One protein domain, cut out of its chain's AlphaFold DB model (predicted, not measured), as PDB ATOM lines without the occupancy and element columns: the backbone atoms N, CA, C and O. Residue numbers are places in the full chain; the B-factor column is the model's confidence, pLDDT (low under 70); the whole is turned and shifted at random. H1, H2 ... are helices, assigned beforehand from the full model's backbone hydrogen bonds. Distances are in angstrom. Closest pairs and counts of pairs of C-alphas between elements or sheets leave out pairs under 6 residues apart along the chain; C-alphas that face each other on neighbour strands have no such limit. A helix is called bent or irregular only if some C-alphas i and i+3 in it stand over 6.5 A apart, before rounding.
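What this domain is: This is residues 45 to 100 of the 356 residues of the protein "GHL10 domain-containing protein" of Cyanobacteria bacterium M5B4 (UniProt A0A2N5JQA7). The long helix H2 and the shorter H1 form a helical hairpin that opens as a narrow V, closed at their tight link and wider toward the start of H1 and the later part of H2. H2 makes most of the length of the rod, and residues 45 to 53, with no named element, lie before H1 on the open side of the V. The printed part has 56 residues with two named helices, in the order H1, H2, and no named strand; the class is all helix. The whole is loose, with a radius of gyration of the C-alphas of 13.3 A and spans of 41 by 18 by 14 A.

How they stand to each other: H2, residues 72 to 95, touches H1, residues 54 to 68, with 15 pairs of C-alphas within 8 A. H2 touches H1 with residues 73 to 81 alone. The closest C-alphas of the two helices are those of Ala 67 and Gln 75, 4.7 A apart. Their lines stand at a steep tilt of 38 degrees, and they run opposite ways. Their centres are 12.2 A apart. In both H1 and H2 every backbone O i to N i+4 pair is within hydrogen-bond range.

Where its parts are: H2, with 24 residues, measures 35.2 A from C-alpha 72 at (-25.385, -30.975, -0.997) to C-alpha 95 at (-42.732, -14.602, -26.868). H1, with 15 residues, measures 21.1 A and begins with C-alpha 54 at (-22.920, -13.360, -17.463). Neither helix is bent. Residues 69 to 71 make the tight link from H1 to H2.

The domain as a whole: The two C-alphas farthest apart, those of Gly 70 and Trp 97, are 40.6 A apart. The C-alphas of Gln 45 and Thr 100, the first and last printed residues, are 21.3 A apart. The printed part has no cut. The mean pLDDT of the printed part is 92.9, and residues 45 to 48 are under 70.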
ATOM      1  N   GLN A  45     -30.100  -3.598 -23.684       41.56
ATOM      2  CA  GLN A  45     -30.036  -4.960 -23.196       41.56
ATOM      3  C   GLN A  45     -30.536  -5.860 -24.326       41.56
ATOM      4  O   GLN A  45     -31.427  -6.687 -24.163       41.56
ATOM      5  N   GLU A  46     -29.954  -5.672 -25.516       43.03
ATOM      6  CA  GLU A  46     -29.912  -6.720 -26.525       43.03
ATOM      7  C   GLU A  46     -29.011  -7.824 -25.960       43.03
ATOM      8  O   GLU A  46     -27.814  -7.871 -26.218       43.03
ATOM      9  N   PHE A  47     -29.574  -8.715 -25.144       50.16
ATOM     10  CA  PHE A  47     -29.112 -10.093 -25.187       50.16
ATOM     11  C   PHE A  47     -29.824 -10.719 -26.381       50.16
ATOM     12  O   PHE A  47     -31.014 -11.040 -26.288       50.16
ATOM     13  N   PRO A  48     -29.160 -10.825 -27.542       68.19
ATOM     14  CA  PRO A  48     -29.812 -11.363 -28.715       68.19
ATOM     15  C   PRO A  48     -30.145 -12.841 -28.433       68.19
ATOM     16  O   PRO A  48     -29.303 -13.600 -27.959       68.19
ATOM     17  N   TYR A  49     -31.387 -13.247 -28.714       78.00
ATOM     18  CA  TYR A  49     -31.834 -14.651 -28.748       78.00
ATOM     19  C   TYR A  49     -31.954 -15.416 -27.410       78.00
ATOM     20  O   TYR A  49     -31.520 -16.561 -27.318       78.00
ATOM     21  N   CYS A  50     -32.633 -14.859 -26.398       92.62
ATOM     22  CA  CYS A  50     -32.974 -15.582 -25.152       92.62
ATOM     23  C   CYS A  50     -31.766 -16.111 -24.351       92.62
ATOM     24  O   CYS A  50     -31.905 -17.070 -23.592       92.62
ATOM     25  N   ALA A  51     -30.589 -15.508 -24.531       94.00
ATOM     26  CA  ALA A  51     -29.391 -15.843 -23.773       94.00
ATOM     27  C   ALA A  51     -29.470 -15.321 -22.327       94.00
ATOM     28  O   ALA A  51     -30.127 -14.315 -22.049       94.00
ATOM     29  N   PHE A  52     -28.771 -15.997 -21.415       94.75
ATOM     30  CA  PHE A  52     -28.648 -15.576 -20.019       94.75
ATOM     31  C   PHE A  52     -27.501 -14.574 -19.840       94.75
ATOM     32  O   PHE A  52     -26.515 -14.593 -20.579       94.75
ATOM     33  N   ASP A  53     -27.623 -13.698 -18.845       94.19
ATOM     34  CA  ASP A  53     -26.571 -12.755 -18.476       94.19
ATOM     35  C   ASP A  53     -25.358 -13.462 -17.847       94.19
ATOM     36  O   ASP A  53     -25.433 -14.592 -17.355       94.19
ATOM     37  N   ARG A  54     -24.206 -12.784 -17.882       94.69
ATOM     38  CA  ARG A  54     -22.920 -13.360 -17.463       94.69
ATOM     39  C   ARG A  54     -22.893 -13.749 -15.987       94.69
ATOM     40  O   ARG A  54     -22.280 -14.764 -15.665       94.69
ATOM     41  N   ASP A  55     -23.552 -12.982 -15.127       95.94
ATOM     42  CA  ASP A  55     -23.534 -13.214 -13.682       95.94
ATOM     43  C   ASP A  55     -24.357 -14.457 -13.332       95.94
ATOM     44  O   ASP A  55     -23.867 -15.338 -12.623       95.94
ATOM     45  N   SER A  56     -25.544 -14.609 -13.934       95.75
ATOM     46  CA  SER A  56     -26.362 -15.824 -13.817       95.75
ATOM     47  C   SER A  56     -25.610 -17.070 -14.310       95.75
ATOM     48  O   SER A  56     -25.643 -18.127 -13.678       95.75
ATOM     49  N   ILE A  57     -24.887 -16.955 -15.433       97.38
ATOM     50  CA  ILE A  57     -24.060 -18.046 -15.976       97.38
ATOM     51  C   ILE A  57     -22.920 -18.409 -15.013       97.38
ATOM     52  O   ILE A  57     -22.689 -19.596 -14.758       97.38
ATOM     53  N   ALA A  58     -22.215 -17.412 -14.473       97.94
ATOM     54  CA  ALA A  58     -21.105 -17.619 -13.546       97.94
ATOM     55  C   ALA A  58     -21.573 -18.277 -12.241       97.94
ATOM     56  O   ALA A  58     -20.983 -19.272 -11.814       97.94
ATOM     57  N   GLN A  59     -22.679 -17.794 -11.666       97.94
ATOM     58  CA  GLN A  59     -23.288 -18.373 -10.470       97.94
ATOM     59  C   GLN A  59     -23.664 -19.842 -10.692       97.94
ATOM     60  O   GLN A  59     -23.310 -20.704  -9.885       97.94
ATOM     61  N   LYS A  60     -24.334 -20.158 -11.810       98.31
ATOM     62  CA  LYS A  60     -24.692 -21.541 -12.148       98.31
ATOM     63  C   LYS A  60     -23.454 -22.438 -12.270       98.31
ATOM     64  O   LYS A  60     -23.443 -23.549 -11.741       98.31
ATOM     65  N   SER A  61     -22.395 -21.944 -12.915       98.25
ATOM     66  CA  SER A  61     -21.141 -22.685 -13.073       98.25
ATOM     67  C   SER A  61     -20.439 -22.957 -11.738       98.25
ATOM     68  O   SER A  61     -19.880 -24.040 -11.560       98.25
ATOM     69  N   GLU A  62     -20.436 -22.008 -10.798       98.31
ATOM     70  CA  GLU A  62     -19.854 -22.212  -9.464       98.31
ATOM     71  C   GLU A  62     -20.628 -23.280  -8.680       98.31
ATOM     72  O   GLU A  62     -20.035 -24.185  -8.083       98.31
ATOM     73  N   LEU A  63     -21.962 -23.218  -8.740       98.69
ATOM     74  CA  LEU A  63     -22.837 -24.206  -8.117       98.69
ATOM     75  C   LEU A  63     -22.579 -25.609  -8.673       98.69
ATOM     76  O   LEU A  63     -22.416 -26.541  -7.886       98.69
ATOM     77  N   LEU A  64     -22.440 -25.762  -9.995       98.38
ATOM     78  CA  LEU A  64     -22.086 -27.039 -10.622       98.38
ATOM     79  C   LEU A  64     -20.726 -27.568 -10.129       98.38
ATOM     80  O   LEU A  64     -20.592 -28.746  -9.785       98.38
ATOM     81  N   GLN A  65     -19.707 -26.709 -10.042       98.12
ATOM     82  CA  GLN A  65     -18.380 -27.110  -9.560       98.12
ATOM     83  C   GLN A  65     -18.395 -27.571  -8.098       98.12
ATOM     84  O   GLN A  65     -17.684 -28.507  -7.733       98.12
ATOM     85  N   ARG A  66     -19.187 -26.929  -7.239       98.25
ATOM     86  CA  ARG A  66     -19.345 -27.350  -5.839       98.25
ATOM     87  C   ARG A  66     -20.187 -28.620  -5.729       98.25
ATOM     88  O   ARG A  66     -19.816 -29.540  -5.001       98.25
ATOM     89  N   ALA A  67     -21.266 -28.709  -6.501       97.69
ATOM     90  CA  ALA A  67     -22.157 -29.862  -6.538       97.69
ATOM     91  C   ALA A  67     -21.430 -31.147  -6.960       97.69
ATOM     92  O   ALA A  67     -21.614 -32.195  -6.336       97.69
ATOM     93  N   THR A  68     -20.551 -31.058  -7.963       96.44
ATOM     94  CA  THR A  68     -19.720 -32.180  -8.444       96.44
ATOM     95  C   THR A  68     -18.649 -32.614  -7.439       96.44
ATOM     96  O   THR A  68     -18.214 -33.761  -7.471       96.44
ATOM     97  N   LYS A  69     -18.273 -31.741  -6.494       96.69
ATOM     98  CA  LYS A  69     -17.393 -32.056  -5.352       96.69
ATOM     99  C   LYS A  69     -18.145 -32.609  -4.131       96.69
ATOM    100  O   LYS A  69     -17.520 -32.857  -3.103       96.69
ATOM    101  N   GLY A  70     -19.461 -32.817  -4.228       96.06
ATOM    102  CA  GLY A  70     -20.282 -33.430  -3.177       96.06
ATOM    103  C   GLY A  70     -20.974 -32.454  -2.219       96.06
ATOM    104  O   GLY A  70     -21.549 -32.892  -1.222       96.06
ATOM    105  N   ASP A  71     -20.958 -31.147  -2.498       98.12
ATOM    106  CA  ASP A  71     -21.681 -30.153  -1.697       98.12
ATOM    107  C   ASP A  71     -23.200 -30.252  -1.932       98.12
ATOM    108  O   ASP A  71     -23.719 -29.838  -2.971       98.12
ATOM    109  N   ARG A  72     -23.924 -30.786  -0.940       97.62
ATOM    110  CA  ARG A  72     -25.385 -30.975  -0.997       97.62
ATOM    111  C   ARG A  72     -26.165 -29.661  -1.076       97.62
ATOM    112  O   ARG A  72     -27.212 -29.622  -1.715       97.62
ATOM    113  N   ALA A  73     -25.682 -28.593  -0.441       98.25
ATOM    114  CA  ALA A  73     -26.350 -27.295  -0.512       98.25
ATOM    115  C   ALA A  73     -26.214 -26.707  -1.922       98.25
ATOM    116  O   ALA A  73     -27.200 -26.237  -2.491       98.25
ATOM    117  N   ALA A  74     -25.022 -26.822  -2.518       98.44
ATOM    118  CA  ALA A  74     -24.797 -26.418  -3.902       98.44
ATOM    119  C   ALA A  74     -25.621 -27.254  -4.894       98.44
ATOM    120  O   ALA A  74     -26.141 -26.695  -5.850       98.44
ATOM    121  N   GLN A  75     -25.804 -28.560  -4.656       97.75
ATOM    122  CA  GLN A  75     -26.673 -29.416  -5.482       97.75
ATOM    123  C   GLN A  75     -28.128 -28.924  -5.496       97.75
ATOM    124  O   GLN A  75     -28.722 -28.792  -6.566       97.75
ATOM    125  N   LEU A  76     -28.694 -28.607  -4.326       98.19
ATOM    126  CA  LEU A  76     -30.062 -28.089  -4.221       98.19
ATOM    127  C   LEU A  76     -30.209 -26.722  -4.901       98.19
ATOM    128  O   LEU A  76     -31.167 -26.492  -5.638       98.19
ATOM    129  N   GLN A  77     -29.244 -25.826  -4.685       98.50
ATOM    130  CA  GLN A  77     -29.230 -24.503  -5.313       98.50
ATOM    131  C   GLN A  77     -29.069 -24.598  -6.832       98.50
ATOM    132  O   GLN A  77     -29.771 -23.911  -7.566       98.50
ATOM    133  N   TYR A  78     -28.193 -25.482  -7.312       98.56
ATOM    134  CA  TYR A  78     -28.007 -25.739  -8.734       98.56
ATOM    135  C   TYR A  78     -29.309 -26.211  -9.388       98.56
ATOM    136  O   TYR A  78     -29.723 -25.649 -10.399       98.56
ATOM    137  N   GLN A  79     -30.012 -27.167  -8.771       97.94
ATOM    138  CA  GLN A  79     -31.294 -27.648  -9.284       97.94
ATOM    139  C   GLN A  79     -32.359 -26.541  -9.337       97.94
ATOM    140  O   GLN A  79     -33.132 -26.481 -10.292       97.94
ATOM    141  N   ALA A  80     -32.390 -25.645  -8.345       98.06
ATOM    142  CA  ALA A  80     -33.288 -24.492  -8.358       98.06
ATOM    143  C   ALA A  80     -32.972 -23.530  -9.518       98.06
ATOM    144  O   ALA A  80     -33.887 -23.071 -10.202       98.06
ATOM    145  N   VAL A  81     -31.685 -23.284  -9.787       98.06
ATOM    146  CA  VAL A  81     -31.236 -22.464 -10.923       98.06
ATOM    147  C   VAL A  81     -31.598 -23.111 -12.264       98.06
ATOM    148  O   VAL A  81     -32.025 -22.403 -13.174       98.06
ATOM    149  N   LEU A  82     -31.493 -24.439 -12.402       98.31
ATOM    150  CA  LEU A  82     -31.932 -25.139 -13.619       98.31
ATOM    151  C   LEU A  82     -33.424 -24.915 -13.898       98.31
ATOM    152  O   LEU A  82     -33.793 -24.623 -15.037       98.31
ATOM    153  N   THR A  83     -34.264 -24.998 -12.864       97.69
ATOM    154  CA  THR A  83     -35.708 -24.743 -12.980       97.69
ATOM    155  C   THR A  83     -35.998 -23.295 -13.384       97.69
ATOM    156  O   THR A  83     -36.760 -23.077 -14.325       97.69
ATOM    157  N   ASP A  84     -35.358 -22.306 -12.745       97.69
ATOM    158  CA  ASP A  84     -35.516 -20.888 -13.116       97.69
ATOM    159  C   ASP A  84     -35.091 -20.623 -14.567       97.69
ATOM    160  O   ASP A  84     -35.821 -19.992 -15.340       97.69
ATOM    161  N   HIS A  85     -33.927 -21.142 -14.966       97.56
ATOM    162  CA  HIS A  85     -33.419 -20.974 -16.323       97.56
ATOM    163  C   HIS A  85     -34.360 -21.617 -17.349       97.56
ATOM    164  O   HIS A  85     -34.692 -20.986 -18.350       97.56
ATOM    165  N   ASN A  86     -34.847 -22.832 -17.100       97.38
ATOM    166  CA  ASN A  86     -35.833 -23.475 -17.968       97.38
ATOM    167  C   ASN A  86     -37.065 -22.575 -18.180       97.38
ATOM    168  O   ASN A  86     -37.409 -22.229 -19.312       97.38
ATOM    169  N   ASP A  87     -37.671 -22.109 -17.091       97.12
ATOM    170  CA  ASP A  87     -38.865 -21.268 -17.122       97.12
ATOM    171  C   ASP A  87     -38.649 -19.947 -17.874       97.12
ATOM    172  O   ASP A  87     -39.488 -19.523 -18.679       97.12
ATOM    173  N   ARG A  88     -37.507 -19.288 -17.644       96.50
ATOM    174  CA  ARG A  88     -37.125 -18.052 -18.344       96.50
ATOM    175  C   ARG A  88     -36.918 -18.293 -19.835       96.50
ATOM    176  O   ARG A  88     -37.452 -17.535 -20.649       96.50
ATOM    177  N   LEU A  89     -36.190 -19.349 -20.197       96.38
ATOM    178  CA  LEU A  89     -35.937 -19.707 -21.589       96.38
ATOM    179  C   LEU A  89     -37.244 -20.033 -22.316       96.38
ATOM    180  O   LEU A  89     -37.482 -19.526 -23.415       96.38
ATOM    181  N   LYS A  90     -38.118 -20.825 -21.690       96.00
ATOM    182  CA  LYS A  90     -39.430 -21.179 -22.231       96.00
ATOM    183  C   LYS A  90     -40.282 -19.937 -22.495       96.00
ATOM    184  O   LYS A  90     -40.695 -19.735 -23.636       96.00
ATOM    185  N   ARG A  91     -40.463 -19.058 -21.500       96.06
ATOM    186  CA  ARG A  91     -41.214 -17.795 -21.666       96.06
ATOM    187  C   ARG A  91     -40.626 -16.909 -22.765       96.06
ATOM    188  O   ARG A  91     -41.364 -16.320 -23.559       96.06
ATOM    189  N   CYS A  92     -39.299 -16.826 -22.843       95.44
ATOM    190  CA  CYS A  92     -38.638 -16.063 -23.897       95.44
ATOM    191  C   CYS A  92     -38.907 -16.661 -25.286       95.44
ATOM    192  O   CYS A  92     -39.255 -15.935 -26.212       95.44
ATOM    193  N   ARG A  93     -38.826 -17.987 -25.453       93.81
ATOM    194  CA  ARG A  93     -39.098 -18.653 -26.740       93.81
ATOM    195  C   ARG A  93     -40.570 -18.592 -27.139       93.81
ATOM    196  O   ARG A  93     -40.869 -18.461 -28.322       93.81
ATOM    197  N   GLU A  94     -41.485 -18.617 -26.177       93.62
ATOM    198  CA  GLU A  94     -42.921 -18.441 -26.415       93.62
ATOM    199  C   GLU A  94     -43.268 -17.028 -26.900       93.62
ATOM    200  O   GLU A  94     -44.160 -16.881 -27.735       93.62
ATOM    201  N   SER A  95     -42.527 -16.005 -26.468       92.19
ATOM    202  CA  SER A  95     -42.732 -14.602 -26.868       92.19
ATOM    203  C   SER A  95     -41.850 -14.140 -28.040       92.19
ATOM    204  O   SER A  95     -42.220 -13.212 -28.753       92.19
ATOM    205  N   SER A  96     -40.731 -14.816 -28.309       91.44
ATOM    206  CA  SER A  96     -39.809 -14.507 -29.413       91.44
ATOM    207  C   SER A  96     -40.345 -14.964 -30.771       91.44
ATOM    208  O   SER A  96     -41.078 -15.946 -30.854       91.44
ATOM    209  N   TRP A  97     -39.955 -14.308 -31.866       92.75
ATOM    210  CA  TRP A  97     -40.258 -14.791 -33.221       92.75
ATOM    211  C   TRP A  97     -39.557 -16.130 -33.521       92.75
ATOM    212  O   TRP A  97     -40.132 -17.009 -34.163       92.75
ATOM    213  N   LEU A  98     -38.336 -16.319 -33.003       92.00
ATOM    214  CA  LEU A  98     -37.559 -17.546 -33.156       92.00
ATOM    215  C   LEU A  98     -37.955 -18.545 -32.062       92.00
ATOM    216  O   LEU A  98     -37.350 -18.592 -30.986       92.00
ATOM    217  N   LYS A  99     -38.974 -19.359 -32.349       93.88
ATOM    218  CA  LYS A  99     -39.520 -20.360 -31.411       93.88
ATOM    219  C   LYS A  99     -38.572 -21.525 -31.138       93.88
ATOM    220  O   LYS A  99     -38.598 -22.103 -30.054       93.88
ATOM    221  N   THR A 100     -37.734 -21.870 -32.111       94.81
ATOM    222  CA  THR A 100     -36.859 -23.042 -32.059       94.81
ATOM    223  C   THR A 100     -35.444 -22.658 -32.436       94.81
ATOM    224  O   THR A 100     -35.221 -22.052 -33.479       94.81
TER     225      THR A 100